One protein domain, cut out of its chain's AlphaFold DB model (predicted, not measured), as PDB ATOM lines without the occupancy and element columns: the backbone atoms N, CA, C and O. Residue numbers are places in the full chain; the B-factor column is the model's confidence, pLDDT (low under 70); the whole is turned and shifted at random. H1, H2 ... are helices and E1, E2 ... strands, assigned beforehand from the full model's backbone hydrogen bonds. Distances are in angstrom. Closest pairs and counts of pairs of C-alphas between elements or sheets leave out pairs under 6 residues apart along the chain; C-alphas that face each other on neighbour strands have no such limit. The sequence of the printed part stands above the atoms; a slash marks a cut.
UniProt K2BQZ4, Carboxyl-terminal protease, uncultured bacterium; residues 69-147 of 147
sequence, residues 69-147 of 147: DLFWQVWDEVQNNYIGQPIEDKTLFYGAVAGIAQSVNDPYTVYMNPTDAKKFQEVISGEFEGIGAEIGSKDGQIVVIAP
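Overview. This is residues 69 to 147 of the 147 residues of the protein "Carboxyl-terminal protease" of uncultured bacterium (UniProt K2BQZ4). The domain is an open, drawn-out string of separate parts: helix H1 at one end, helices H2 and H3 following one after the other, and a small hairpin of strands E1 and E2 at the far end. No helix touches another, though H1 and H2 are near each other, and residues 80 to 86, 103 to 108 and 121 to 126 stand free. The printed part has 79 residues with three named helices and then two named strands, in the order H1, H2, H3, E1, E2, and the sheet E1 - E2 is antiparallel. The class is mixed, helices and strands; the whole is extended, with a radius of gyration of the C-alphas of 17.9 A and spans of 52 by 27 by 25 A.

Along the chain. H1, residues 69 to 81, begins with C-alpha 69 at (29.258, -123.317, -28.144) and is 17.8 A long from first to last C-alpha. H2, residues 89 to 103, measures 21.1 A, and H3, residues 114 to 125, 16.1 A. E1 holds residues 134 to 138 and E2 residues 141 to 146, ending with C-alpha 146 at (14.393, -84.543, 0.955).

Arrangement. H1 and H2 are close but not clearly touching; their closest C-alphas, those of Trp 75 and Leu 92, are 7.7 A apart. They run opposite ways at a steep tilt of 47 degrees. H2 and H3 are apart. E1 and E2 form a hairpin, antiparallel at 138 degrees, with N 136 and O 143 within hydrogen-bond range at 2.9 A. In H1, H2 and H3 every O i to N i+4 pair is within hydrogen-bond range.

Size, cuts and confidence. The C-alphas of Asp 69 and Pro 147, the two farthest apart, are 52.4 A from each other. The printed part has no cut and no long link. Residues 129 and 147 have a pLDDT under 70.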
ATOM      1  N   ASP A  69      29.385-122.061 -28.878       90.81
ATOM      2  CA  ASP A  69      29.258-123.317 -28.144       90.81
ATOM      3  C   ASP A  69      29.701-123.114 -26.700       90.81
ATOM      4  O   ASP A  69      29.072-123.636 -25.780       90.81
ATOM      5  N   LEU A  70      30.727-122.287 -26.485       91.44
ATOM      6  CA  LEU A  70      31.157-121.882 -25.149       91.44
ATOM      7  C   LEU A  70      30.028-121.204 -24.359       91.44
ATOM      8  O   LEU A  70      29.868-121.469 -23.169       91.44
ATOM      9  N   PHE A  71      29.229-120.347 -25.001       92.25
ATOM     10  CA  PHE A  71      28.107-119.676 -24.339       92.25
ATOM     11  C   PHE A  71      27.085-120.687 -23.803       92.25
ATOM     12  O   PHE A  71      26.703-120.612 -22.635       92.25
ATOM     13  N   TRP A  72      26.684-121.655 -24.632       93.06
ATOM     14  CA  TRP A  72      25.710-122.676 -24.238       93.06
ATOM     15  C   TRP A  72      26.266-123.659 -23.209       93.06
ATOM     16  O   TRP A  72      25.560-124.019 -22.276       93.06
ATOM     17  N   GLN A  73      27.547-124.019 -23.305       93.81
ATOM     18  CA  GLN A  73      28.201-124.844 -22.286       93.81
ATOM     19  C   GLN A  73      28.166-124.173 -20.910       93.81
ATOM     20  O   GLN A  73      27.813-124.812 -19.925       93.81
ATOM     21  N   VAL A  74      28.493-122.879 -20.833       93.69
ATOM     22  CA  VAL A  74      28.438-122.128 -19.567       93.69
ATOM     23  C   VAL A  74      27.000-121.992 -19.071       93.69
ATOM     24  O   VAL A  74      26.757-122.120 -17.873       93.69
ATOM     25  N   TRP A  75      26.049-121.749 -19.976       94.12
ATOM     26  CA  TRP A  75      24.628-121.705 -19.641       94.12
ATOM     27  C   TRP A  75      24.172-123.005 -18.963       94.12
ATOM     28  O   TRP A  75      23.639-122.964 -17.851       94.12
ATOM     29  N   ASP A  76      24.440-124.148 -19.596       93.19
ATOM     30  CA  ASP A  76      24.053-125.469 -19.098       93.19
ATOM     31  C   ASP A  76      24.775-125.818 -17.794       93.19
ATOM     32  O   ASP A  76      24.167-126.360 -16.869       93.19
ATOM     33  N   GLU A  77      26.061-125.482 -17.689       94.00
ATOM     34  CA  GLU A  77      26.863-125.701 -16.486       94.00
ATOM     35  C   GLU A  77      26.273-124.943 -15.287       94.00
ATOM     36  O   GLU A  77      26.062-125.517 -14.218       94.00
ATOM     37  N   VAL A  78      25.929-123.664 -15.465       93.25
ATOM     38  CA  VAL A  78      25.304-122.860 -14.406       93.25
ATOM     39  C   VAL A  78      23.916-123.397 -14.066       93.25
ATOM     40  O   VAL A  78      23.588-123.533 -12.889       93.25
ATOM     41  N   GLN A  79      23.103-123.732 -15.065       90.31
ATOM     42  CA  GLN A  79      21.742-124.209 -14.838       90.31
ATOM     43  C   GLN A  79      21.708-125.534 -14.058       90.31
ATOM     44  O   GLN A  79      20.892-125.684 -13.147       90.31
ATOM     45  N   ASN A  80      22.616-126.463 -14.373       90.94
ATOM     46  CA  ASN A  80      22.629-127.809 -13.795       90.94
ATOM     47  C   ASN A  80      23.447-127.932 -12.502       90.94
ATOM     48  O   ASN A  80      23.145-128.801 -11.684       90.94
ATOM     49  N   ASN A  81      24.460-127.083 -12.290       92.25
ATOM     50  CA  ASN A  81      25.392-127.216 -11.161       92.25
ATOM     51  C   ASN A  81      25.307-126.076 -10.135       92.25
ATOM     52  O   ASN A  81      26.005-126.103  -9.118       92.25
ATOM     53  N   TYR A  82      24.430-125.085 -10.332       92.25
ATOM     54  CA  TYR A  82      24.215-124.048  -9.326       92.25
ATOM     55  C   TYR A  82      23.597-124.616  -8.041       92.25
ATOM     56  O   TYR A  82      22.595-125.322  -8.072       92.25
ATOM     57  N   ILE A  83      24.166-124.271  -6.885       91.12
ATOM     58  CA  ILE A  83      23.757-124.814  -5.578       91.12
ATOM     59  C   ILE A  83      22.330-124.380  -5.195       91.12
ATOM     60  O   ILE A  83      21.609-125.127  -4.540       91.12
ATOM     61  N   GLY A  84      21.911-123.178  -5.597       84.69
ATOM     62  CA  GLY A  84      20.604-122.603  -5.259       84.69
ATOM     63  C   GLY A  84      19.485-122.938  -6.247       84.69
ATOM     64  O   GLY A  84      18.623-122.095  -6.472       84.69
ATOM     65  N   GLN A  85      19.530-124.109  -6.887       81.94
ATOM     66  CA  GLN A  85      18.517-124.550  -7.852       81.94
ATOM     67  C   GLN A  85      17.089-124.584  -7.267       81.94
ATOM     68  O   GLN A  85      16.919-124.897  -6.085       81.94
ATOM     69  N   PRO A  86      16.052-124.357  -8.104       82.56
ATOM     70  CA  PRO A  86      16.108-124.073  -9.547       82.56
ATOM     71  C   PRO A  86      16.333-122.583  -9.872       82.56
ATOM     72  O   PRO A  86      15.817-121.706  -9.182       82.56
ATOM     73  N   ILE A  87      17.059-122.298 -10.961       88.50
ATOM     74  CA  ILE A  87      17.149-120.948 -11.542       88.50
ATOM     75  C   ILE A  87      16.145-120.839 -12.692       88.50
ATOM     76  O   ILE A  87      16.043-121.742 -13.518       88.50
ATOM     77  N   GLU A  88      15.424-119.723 -12.767       92.38
ATOM     78  CA  GLU A  88      14.556-119.424 -13.907       92.38
ATOM     79  C   GLU A  88      15.373-119.035 -15.149       92.38
ATOM     80  O   GLU A  88      16.210-118.132 -15.085       92.38
ATOM     81  N   ASP A  89      15.049-119.621 -16.307       92.88
ATOM     82  CA  ASP A  89      15.694-119.311 -17.596       92.88
ATOM     83  C   ASP A  89      15.687-117.810 -17.910       92.88
ATOM     84  O   ASP A  89      16.646-117.265 -18.452       92.88
ATOM     85  N   LYS A  90      14.611-117.107 -17.530       93.88
ATOM     86  CA  LYS A  90      14.494-115.653 -17.714       93.88
ATOM     87  C   LYS A  90      15.571-114.886 -16.954       93.88
ATOM     88  O   LYS A  90      16.086-113.901 -17.475       93.88
ATOM     89  N   THR A  91      15.915-115.331 -15.749       92.62
ATOM     90  CA  THR A  91      16.952-114.696 -14.930       92.62
ATOM     91  C   THR A  91      18.318-114.845 -15.590       92.62
ATOM     92  O   THR A  91      19.036-113.855 -15.724       92.62
ATOM     93  N   LEU A  92      18.652-116.048 -16.072       93.69
ATOM     94  CA  LEU A  92      19.898-116.287 -16.810       93.69
ATOM     95  C   LEU A  92      19.937-115.494 -18.120       93.69
ATOM     96  O   LEU A  92      20.945-114.859 -18.425       93.69
ATOM     97  N   PHE A  93      18.823-115.455 -18.853       94.94
ATOM     98  CA  PHE A  93      18.716-114.740 -20.121       94.94
ATOM     99  C   PHE A  93      18.958-113.240 -19.946       94.94
ATOM    100  O   PHE A  93      19.828-112.667 -20.602       94.94
ATOM    101  N   TYR A  94      18.228-112.594 -19.034       95.94
ATOM    102  CA  TYR A  94      18.402-111.164 -18.791       95.94
ATOM    103  C   TYR A  94      19.777-110.841 -18.199       95.94
ATOM    104  O   TYR A  94      20.348-109.810 -18.550       95.94
ATOM    105  N   GLY A  95      20.338-111.728 -17.370       94.31
ATOM    106  CA  GLY A  95      21.707-111.602 -16.868       94.31
ATOM    107  C   GLY A  95      22.751-111.652 -17.986       94.31
ATOM    108  O   GLY A  95      23.635-110.798 -18.037       94.31
ATOM    109  N   ALA A  96      22.617-112.592 -18.925       94.94
ATOM    110  CA  ALA A  96      23.502-112.708 -20.082       94.94
ATOM    111  C   ALA A  96      23.436-111.461 -20.978       94.94
ATOM    112  O   ALA A  96      24.470-110.893 -21.326       94.94
ATOM    113  N   VAL A  97      22.227-110.983 -21.297       95.44
ATOM    114  CA  VAL A  97      22.035-109.763 -22.102       95.44
ATOM    115  C   VAL A  97      22.608-108.533 -21.389       95.44
ATOM    116  O   VAL A  97      23.271-107.708 -22.022       95.44
ATOM    117  N   ALA A  98      22.422-108.423 -20.070       94.94
ATOM    118  CA  ALA A  98      23.024-107.358 -19.274       94.94
ATOM    119  C   ALA A  98      24.559-107.411 -19.288       94.94
ATOM    120  O   ALA A  98      25.198-106.374 -19.455       94.94
ATOM    121  N   GLY A  99      25.154-108.602 -19.179       93.50
ATOM    122  CA  GLY A  99      26.603-108.791 -19.273       93.50
ATOM    123  C   GLY A  99      27.169-108.372 -20.633       93.50
ATOM    124  O   GLY A  99      28.209-107.716 -20.693       93.50
ATOM    125  N   ILE A 100      26.453-108.668 -21.725       93.88
ATOM    126  CA  ILE A 100      26.831-108.211 -23.071       93.88
ATOM    127  C   ILE A 100      26.833-106.680 -23.136       93.88
ATOM    128  O   ILE A 100      27.812-106.100 -23.604       93.88
ATOM    129  N   ALA A 101      25.793-106.014 -22.629       94.50
ATOM    130  CA  ALA A 101      25.744-104.550 -22.599       94.50
ATOM    131  C   ALA A 101      26.904-103.948 -21.780       94.50
ATOM    132  O   ALA A 101      27.569-103.021 -22.237       94.50
ATOM    133  N   GLN A 102      27.210-104.528 -20.615       94.69
ATOM    134  CA  GLN A 102      28.311-104.085 -19.752       94.69
ATOM    135  C   GLN A 102      29.696-104.277 -20.390       94.69
ATOM    136  O   GLN A 102      30.607-103.494 -20.121       94.69
ATOM    137  N   SER A 103      29.864-105.276 -21.264       93.75
ATOM    138  CA  SER A 103      31.150-105.576 -21.917       93.75
ATOM    139  C   SER A 103      31.692-104.434 -22.788       93.75
ATOM    140  O   SER A 103      32.898-104.352 -23.025       93.75
ATOM    141  N   VAL A 104      30.817-103.518 -23.220       94.50
ATOM    142  CA  VAL A 104      31.170-102.347 -24.037       94.50
ATOM    143  C   VAL A 104      31.941-101.294 -23.224       94.50
ATOM    144  O   VAL A 104      32.572-100.419 -23.810       94.50
ATOM    145  N   ASN A 105      31.962-101.396 -21.887       92.31
ATOM    146  CA  ASN A 105      32.617-100.444 -20.976       92.31
ATOM    147  C   ASN A 105      32.180 -98.978 -21.184       92.31
ATOM    148  O   ASN A 105      32.929 -98.052 -20.877       92.31
ATOM    149  N   ASP A 106      30.968 -98.761 -21.694       95.38
ATOM    150  CA  ASP A 106      30.356 -97.441 -21.815       95.38
ATOM    151  C   ASP A 106      29.375 -97.225 -20.649       95.38
ATOM    152  O   ASP A 106      28.384 -97.954 -20.559       95.38
ATOM    153  N   PRO A 107      29.599 -96.226 -19.771       89.94
ATOM    154  CA  PRO A 107      28.718 -95.926 -18.641       89.94
ATOM    155  C   PRO A 107      27.260 -95.649 -19.024       89.94
ATOM    156  O   PRO A 107      26.378 -95.754 -18.173       89.94
ATOM    157  N   TYR A 108      27.003 -95.269 -20.277       92.56
ATOM    158  CA  TYR A 108      25.661 -94.966 -20.775       92.56
ATOM    159  C   TYR A 108      24.992 -96.151 -21.482       92.56
ATOM    160  O   TYR A 108      23.797 -96.093 -21.776       92.56
ATOM    161  N   THR A 109      25.729 -97.239 -21.718       93.69
ATOM    162  CA  THR A 109      25.203 -98.465 -22.318       93.69
ATOM    163  C   THR A 109      24.790 -99.430 -21.213       93.69
ATOM    164  O   THR A 109      25.603-100.137 -20.622       93.69
ATOM    165  N   VAL A 110      23.488 -99.474 -20.934       93.00
ATOM    166  CA  VAL A 110      22.902-100.387 -19.952       93.00
ATOM    167  C   VAL A 110      21.688-101.093 -20.540       93.00
ATOM    168  O   VAL A 110      20.869-100.494 -21.235       93.00
ATOM    169  N   TYR A 111      21.565-102.386 -20.251       95.25
ATOM    170  CA  TYR A 111      20.345-103.135 -20.512       95.25
ATOM    171  C   TYR A 111      19.427-103.065 -19.290       95.25
ATOM    172  O   TYR A 111      19.854-103.368 -18.177       95.25
ATOM    173  N   MET A 112      18.163-102.705 -19.506       94.88
ATOM    174  CA  MET A 112      17.124-102.746 -18.479       94.88
ATOM    175  C   MET A 112      16.189-103.918 -18.766       94.88
ATOM    176  O   MET A 112      15.573-103.983 -19.833       94.88
ATOM    177  N   ASN A 113      16.063-104.842 -17.812       95.06
ATOM    178  CA  ASN A 113      15.026-105.870 -17.885       95.06
ATOM    179  C   ASN A 113      13.626-105.211 -17.770       95.06
ATOM    180  O   ASN A 113      13.521-104.050 -17.366       95.06
ATOM    181  N   PRO A 114      12.529-105.922 -18.088       94.19
ATOM    182  CA  PRO A 114      11.188-105.334 -18.078       94.19
ATOM    183  C   PRO A 114      10.774-104.702 -16.740       94.19
ATOM    184  O   PRO A 114      10.059-103.702 -16.728       94.19
ATOM    185  N   THR A 115      11.214-105.269 -15.616       91.88
ATOM    186  CA  THR A 115      10.902-104.757 -14.276       91.88
ATOM    187  C   THR A 115      11.626-103.442 -14.003       91.88
ATOM    188  O   THR A 115      11.001-102.489 -13.542       91.88
ATOM    189  N   ASP A 116      12.915-103.367 -14.319       91.81
ATOM    190  CA  ASP A 116      13.720-102.159 -14.124       91.81
ATOM    191  C   ASP A 116      13.315-101.060 -15.105       91.81
ATOM    192  O   ASP A 116      13.193 -99.902 -14.715       91.81
ATOM    193  N   ALA A 117      13.003-101.425 -16.351       93.62
ATOM    194  CA  ALA A 117      12.477-100.503 -17.351       93.62
ATOM    195  C   ALA A 117      11.134 -99.897 -16.914       93.62
ATOM    196  O   ALA A 117      10.915 -98.700 -17.093       93.62
ATOM    197  N   LYS A 118      10.247-100.693 -16.298       92.56
ATOM    198  CA  LYS A 118       8.977-100.197 -15.750       92.56
ATOM    199  C   LYS A 118       9.209 -99.188 -14.627       92.56
ATOM    200  O   LYS A 118       8.656 -98.099 -14.684       92.56
ATOM    201  N   LYS A 119      10.073 -99.513 -13.661       89.69
ATOM    202  CA  LYS A 119      10.435 -98.591 -12.570       89.69
ATOM    203  C   LYS A 119      11.068 -97.306 -13.094       89.69
ATOM    204  O   LYS A 119      10.744 -96.218 -12.640       89.69
ATOM    205  N   PHE A 120      11.961 -97.420 -14.072       91.00
ATOM    206  CA  PHE A 120      12.575 -96.264 -14.715       91.00
ATOM    207  C   PHE A 120      11.526 -95.385 -15.409       91.00
ATOM    208  O   PHE A 120      11.561 -94.162 -15.293       91.00
ATOM    209  N   GLN A 121      10.551 -96.007 -16.074       91.38
ATOM    210  CA  GLN A 121       9.446 -95.298 -16.701       91.38
ATOM    211  C   GLN A 121       8.538 -94.604 -15.679       91.38
ATOM    212  O   GLN A 121       8.141 -93.473 -15.943       91.38
ATOM    213  N   GLU A 122       8.249 -95.240 -14.540       89.38
ATOM    214  CA  GLU A 122       7.495 -94.659 -13.415       89.38
ATOM    215  C   GLU A 122       8.208 -93.412 -12.858       89.38
ATOM    216  O   GLU A 122       7.595 -92.363 -12.666       89.38
ATOM    217  N   VAL A 123       9.536 -93.474 -12.704       86.94
ATOM    218  CA  VAL A 123      10.355 -92.321 -12.288       86.94
ATOM    219  C   VAL A 123      10.295 -91.182 -13.312       86.94
ATOM    220  O   VAL A 123      10.168 -90.021 -12.928       86.94
ATOM    221  N   ILE A 124      10.356 -91.487 -14.615       89.19
ATOM    222  CA  ILE A 124      10.263 -90.476 -15.685       89.19
ATOM    223  C   ILE A 124       8.860 -89.870 -15.785       89.19
ATOM    224  O   ILE A 124       8.733 -88.672 -16.037       89.19
ATOM    225  N   SER A 125       7.807 -90.674 -15.625       88.81
ATOM    226  CA  SER A 125       6.426 -90.183 -15.657       88.81
ATOM    227  C   SER A 125       6.056 -89.390 -14.402       88.81
ATOM    228  O   SER A 125       5.034 -88.706 -14.402       88.81
ATOM    229  N   GLY A 126       6.890 -89.440 -13.357       83.31
ATOM    230  CA  GLY A 126       6.595 -88.848 -12.056       83.31
ATOM    231  C   GLY A 126       5.548 -89.641 -11.271       83.31
ATOM    232  O   GLY A 126       4.955 -89.115 -10.329       83.31
ATOM    233  N   GLU A 127       5.304 -90.894 -11.654       75.19
ATOM    234  CA  GLU A 127       4.420 -91.816 -10.950       75.19
ATOM    235  C   GLU A 127       5.189 -92.455  -9.789       75.19
ATOM    236  O   GLU A 127       5.676 -93.580  -9.867       75.19
ATOM    237  N   PHE A 128       5.325 -91.710  -8.692       74.19
ATOM    238  CA  PHE A 128       5.900 -92.230  -7.454       74.19
ATOM    239  C   PHE A 128       4.794 -92.801  -6.560       74.19
ATOM    240  O   PHE A 128       3.939 -92.068  -6.065       74.19
ATOM    241  N   GLU A 129       4.823 -94.108  -6.308       67.69
ATOM    242  CA  GLU A 129       4.003 -94.740  -5.271       67.69
ATOM    243  C   GLU A 129       4.772 -94.689  -3.932       67.69
ATOM    244  O   GLU A 129       5.801 -95.346  -3.776       67.69
ATOM    245  N   GLY A 130       4.334 -93.866  -2.965       72.00
ATOM    246  CA  GLY A 130       5.022 -93.736  -1.670       72.00
ATOM    247  C   GLY A 130       4.664 -92.495  -0.839       72.00
ATOM    248  O   GLY A 130       3.686 -91.806  -1.107       72.00
ATOM    249  N   ILE A 131       5.472 -92.218   0.195       77.12
ATOM    250  CA  ILE A 131       5.303 -91.081   1.131       77.12
ATOM    251  C   ILE A 131       5.928 -89.757   0.651       77.12
ATOM    252  O   ILE A 131       5.790 -88.754   1.342       77.12
ATOM    253  N   GLY A 132       6.635 -89.755  -0.485       74.19
ATOM    254  CA  GLY A 132       7.331 -88.574  -1.022       74.19
ATOM    255  C   GLY A 132       8.770 -88.359  -0.528       74.19
ATOM    256  O   GLY A 132       9.392 -87.389  -0.921       74.19
ATOM    257  N   ALA A 133       9.334 -89.262   0.278       78.56
ATOM    258  CA  ALA A 133      10.672 -89.085   0.846       78.56
ATOM    259  C   ALA A 133      11.787 -89.705  -0.020       78.56
ATOM    260  O   ALA A 133      11.745 -90.897  -0.333       78.56
ATOM    261  N   GLU A 134      12.830 -88.929  -0.323       76.00
ATOM    262  CA  GLU A 134      14.070 -89.421  -0.934       76.00
ATOM    263  C   GLU A 134      15.009 -89.978   0.147       76.00
ATOM    264  O   GLU A 134      15.338 -89.284   1.114       76.00
ATOM    265  N   ILE A 135      15.465 -91.224  -0.011       82.00
ATOM    266  CA  ILE A 135      16.443 -91.859   0.884       82.00
ATOM    267  C   ILE A 135      17.837 -91.860   0.260       82.00
ATOM    268  O   ILE A 135      18.002 -92.107  -0.931       82.00
ATOM    269  N   GLY A 136      18.865 -91.682   1.080       83.19
ATOM    270  CA  GLY A 136      20.236 -91.956   0.670       83.19
ATOM    271  C   GLY A 136      21.126 -92.353   1.833       83.19
ATOM    272  O   GLY A 136      20.682 -92.467   2.972       83.19
ATOM    273  N   SER A 137      22.388 -92.637   1.528       83.31
ATOM    274  CA  SER A 137      23.347 -93.164   2.496       83.31
ATOM    275  C   SER A 137      24.328 -92.076   2.913       83.31
ATOM    276  O   SER A 137      25.042 -91.527   2.074       83.31
ATOM    277  N   LYS A 138      24.377 -91.774   4.213       84.81
ATOM    278  CA  LYS A 138      25.380 -90.892   4.816       84.81
ATOM    279  C   LYS A 138      26.072 -91.645   5.943       84.81
ATOM    280  O   LYS A 138      25.413 -92.131   6.856       84.81
ATOM    281  N   ASP A 139      27.392 -91.785   5.848       84.38
ATOM    282  CA  ASP A 139      28.220 -92.495   6.835       84.38
ATOM    283  C   ASP A 139      27.741 -93.935   7.124       84.38
ATOM    284  O   ASP A 139      27.790 -94.418   8.254       84.38
ATOM    285  N   GLY A 140      27.237 -94.624   6.092       86.94
ATOM    286  CA  GLY A 140      26.720 -95.992   6.194       86.94
ATOM    287  C   GLY A 140      25.326 -96.110   6.821       86.94
ATOM    288  O   GLY A 140      24.839 -97.224   7.002       86.94
ATOM    289  N   GLN A 141      24.673 -94.989   7.138       84.75
ATOM    290  CA  GLN A 141      23.308 -94.945   7.657       84.75
ATOM    291  C   GLN A 141      22.339 -94.464   6.573       84.75
ATOM    292  O   GLN A 141      22.618 -93.499   5.858       84.75
ATOM    293  N   ILE A 142      21.189 -95.134   6.468       87.81
ATOM    294  CA  ILE A 142      20.093 -94.707   5.595       87.81
ATOM    295  C   ILE A 142      19.426 -93.483   6.229       87.81
ATOM    296  O   ILE A 142      18.926 -93.558   7.352       87.81
ATOM    297  N   VAL A 143      19.422 -92.361   5.515       89.56
ATOM    298  CA  VAL A 143      18.846 -91.082   5.947       89.56
ATOM    299  C   VAL A 143      17.882 -90.549   4.890       89.56
ATOM    300  O   VAL A 143      18.059 -90.804   3.700       89.56
ATOM    301  N   VAL A 144      16.865 -89.795   5.317       83.69
ATOM    302  CA  VAL A 144      15.979 -89.052   4.403       83.69
ATOM    303  C   VAL A 144      16.673 -87.751   4.008       83.69
ATOM    304  O   VAL A 144      17.081 -86.983   4.880       83.69
ATOM    305  N   ILE A 145      16.836 -87.525   2.706       81.31
ATOM    306  CA  ILE A 145      17.563 -86.378   2.146       81.31
ATOM    307  C   ILE A 145      16.604 -85.226   1.828       81.31
ATOM    308  O   ILE A 145      16.927 -84.073   2.117       81.31
ATOM    309  N   ALA A 146      15.423 -85.527   1.284       73.69
ATOM    310  CA  ALA A 146      14.393 -84.543   0.955       73.69
ATOM    311  C   ALA A 146      12.977 -85.112   1.202       73.69
ATOM    312  O   ALA A 146      12.778 -86.313   0.983       73.69
ATOM    313  N   PRO A 147      12.031 -84.294   1.711       63.59
ATOM    314  CA  PRO A 147      10.616 -84.644   1.855       63.59
ATOM    315  C   PRO A 147       9.791 -84.415   0.581       63.59
ATOM    316  O   PRO A 147      10.235 -83.629  -0.289       63.59
TER     317      PRO A 147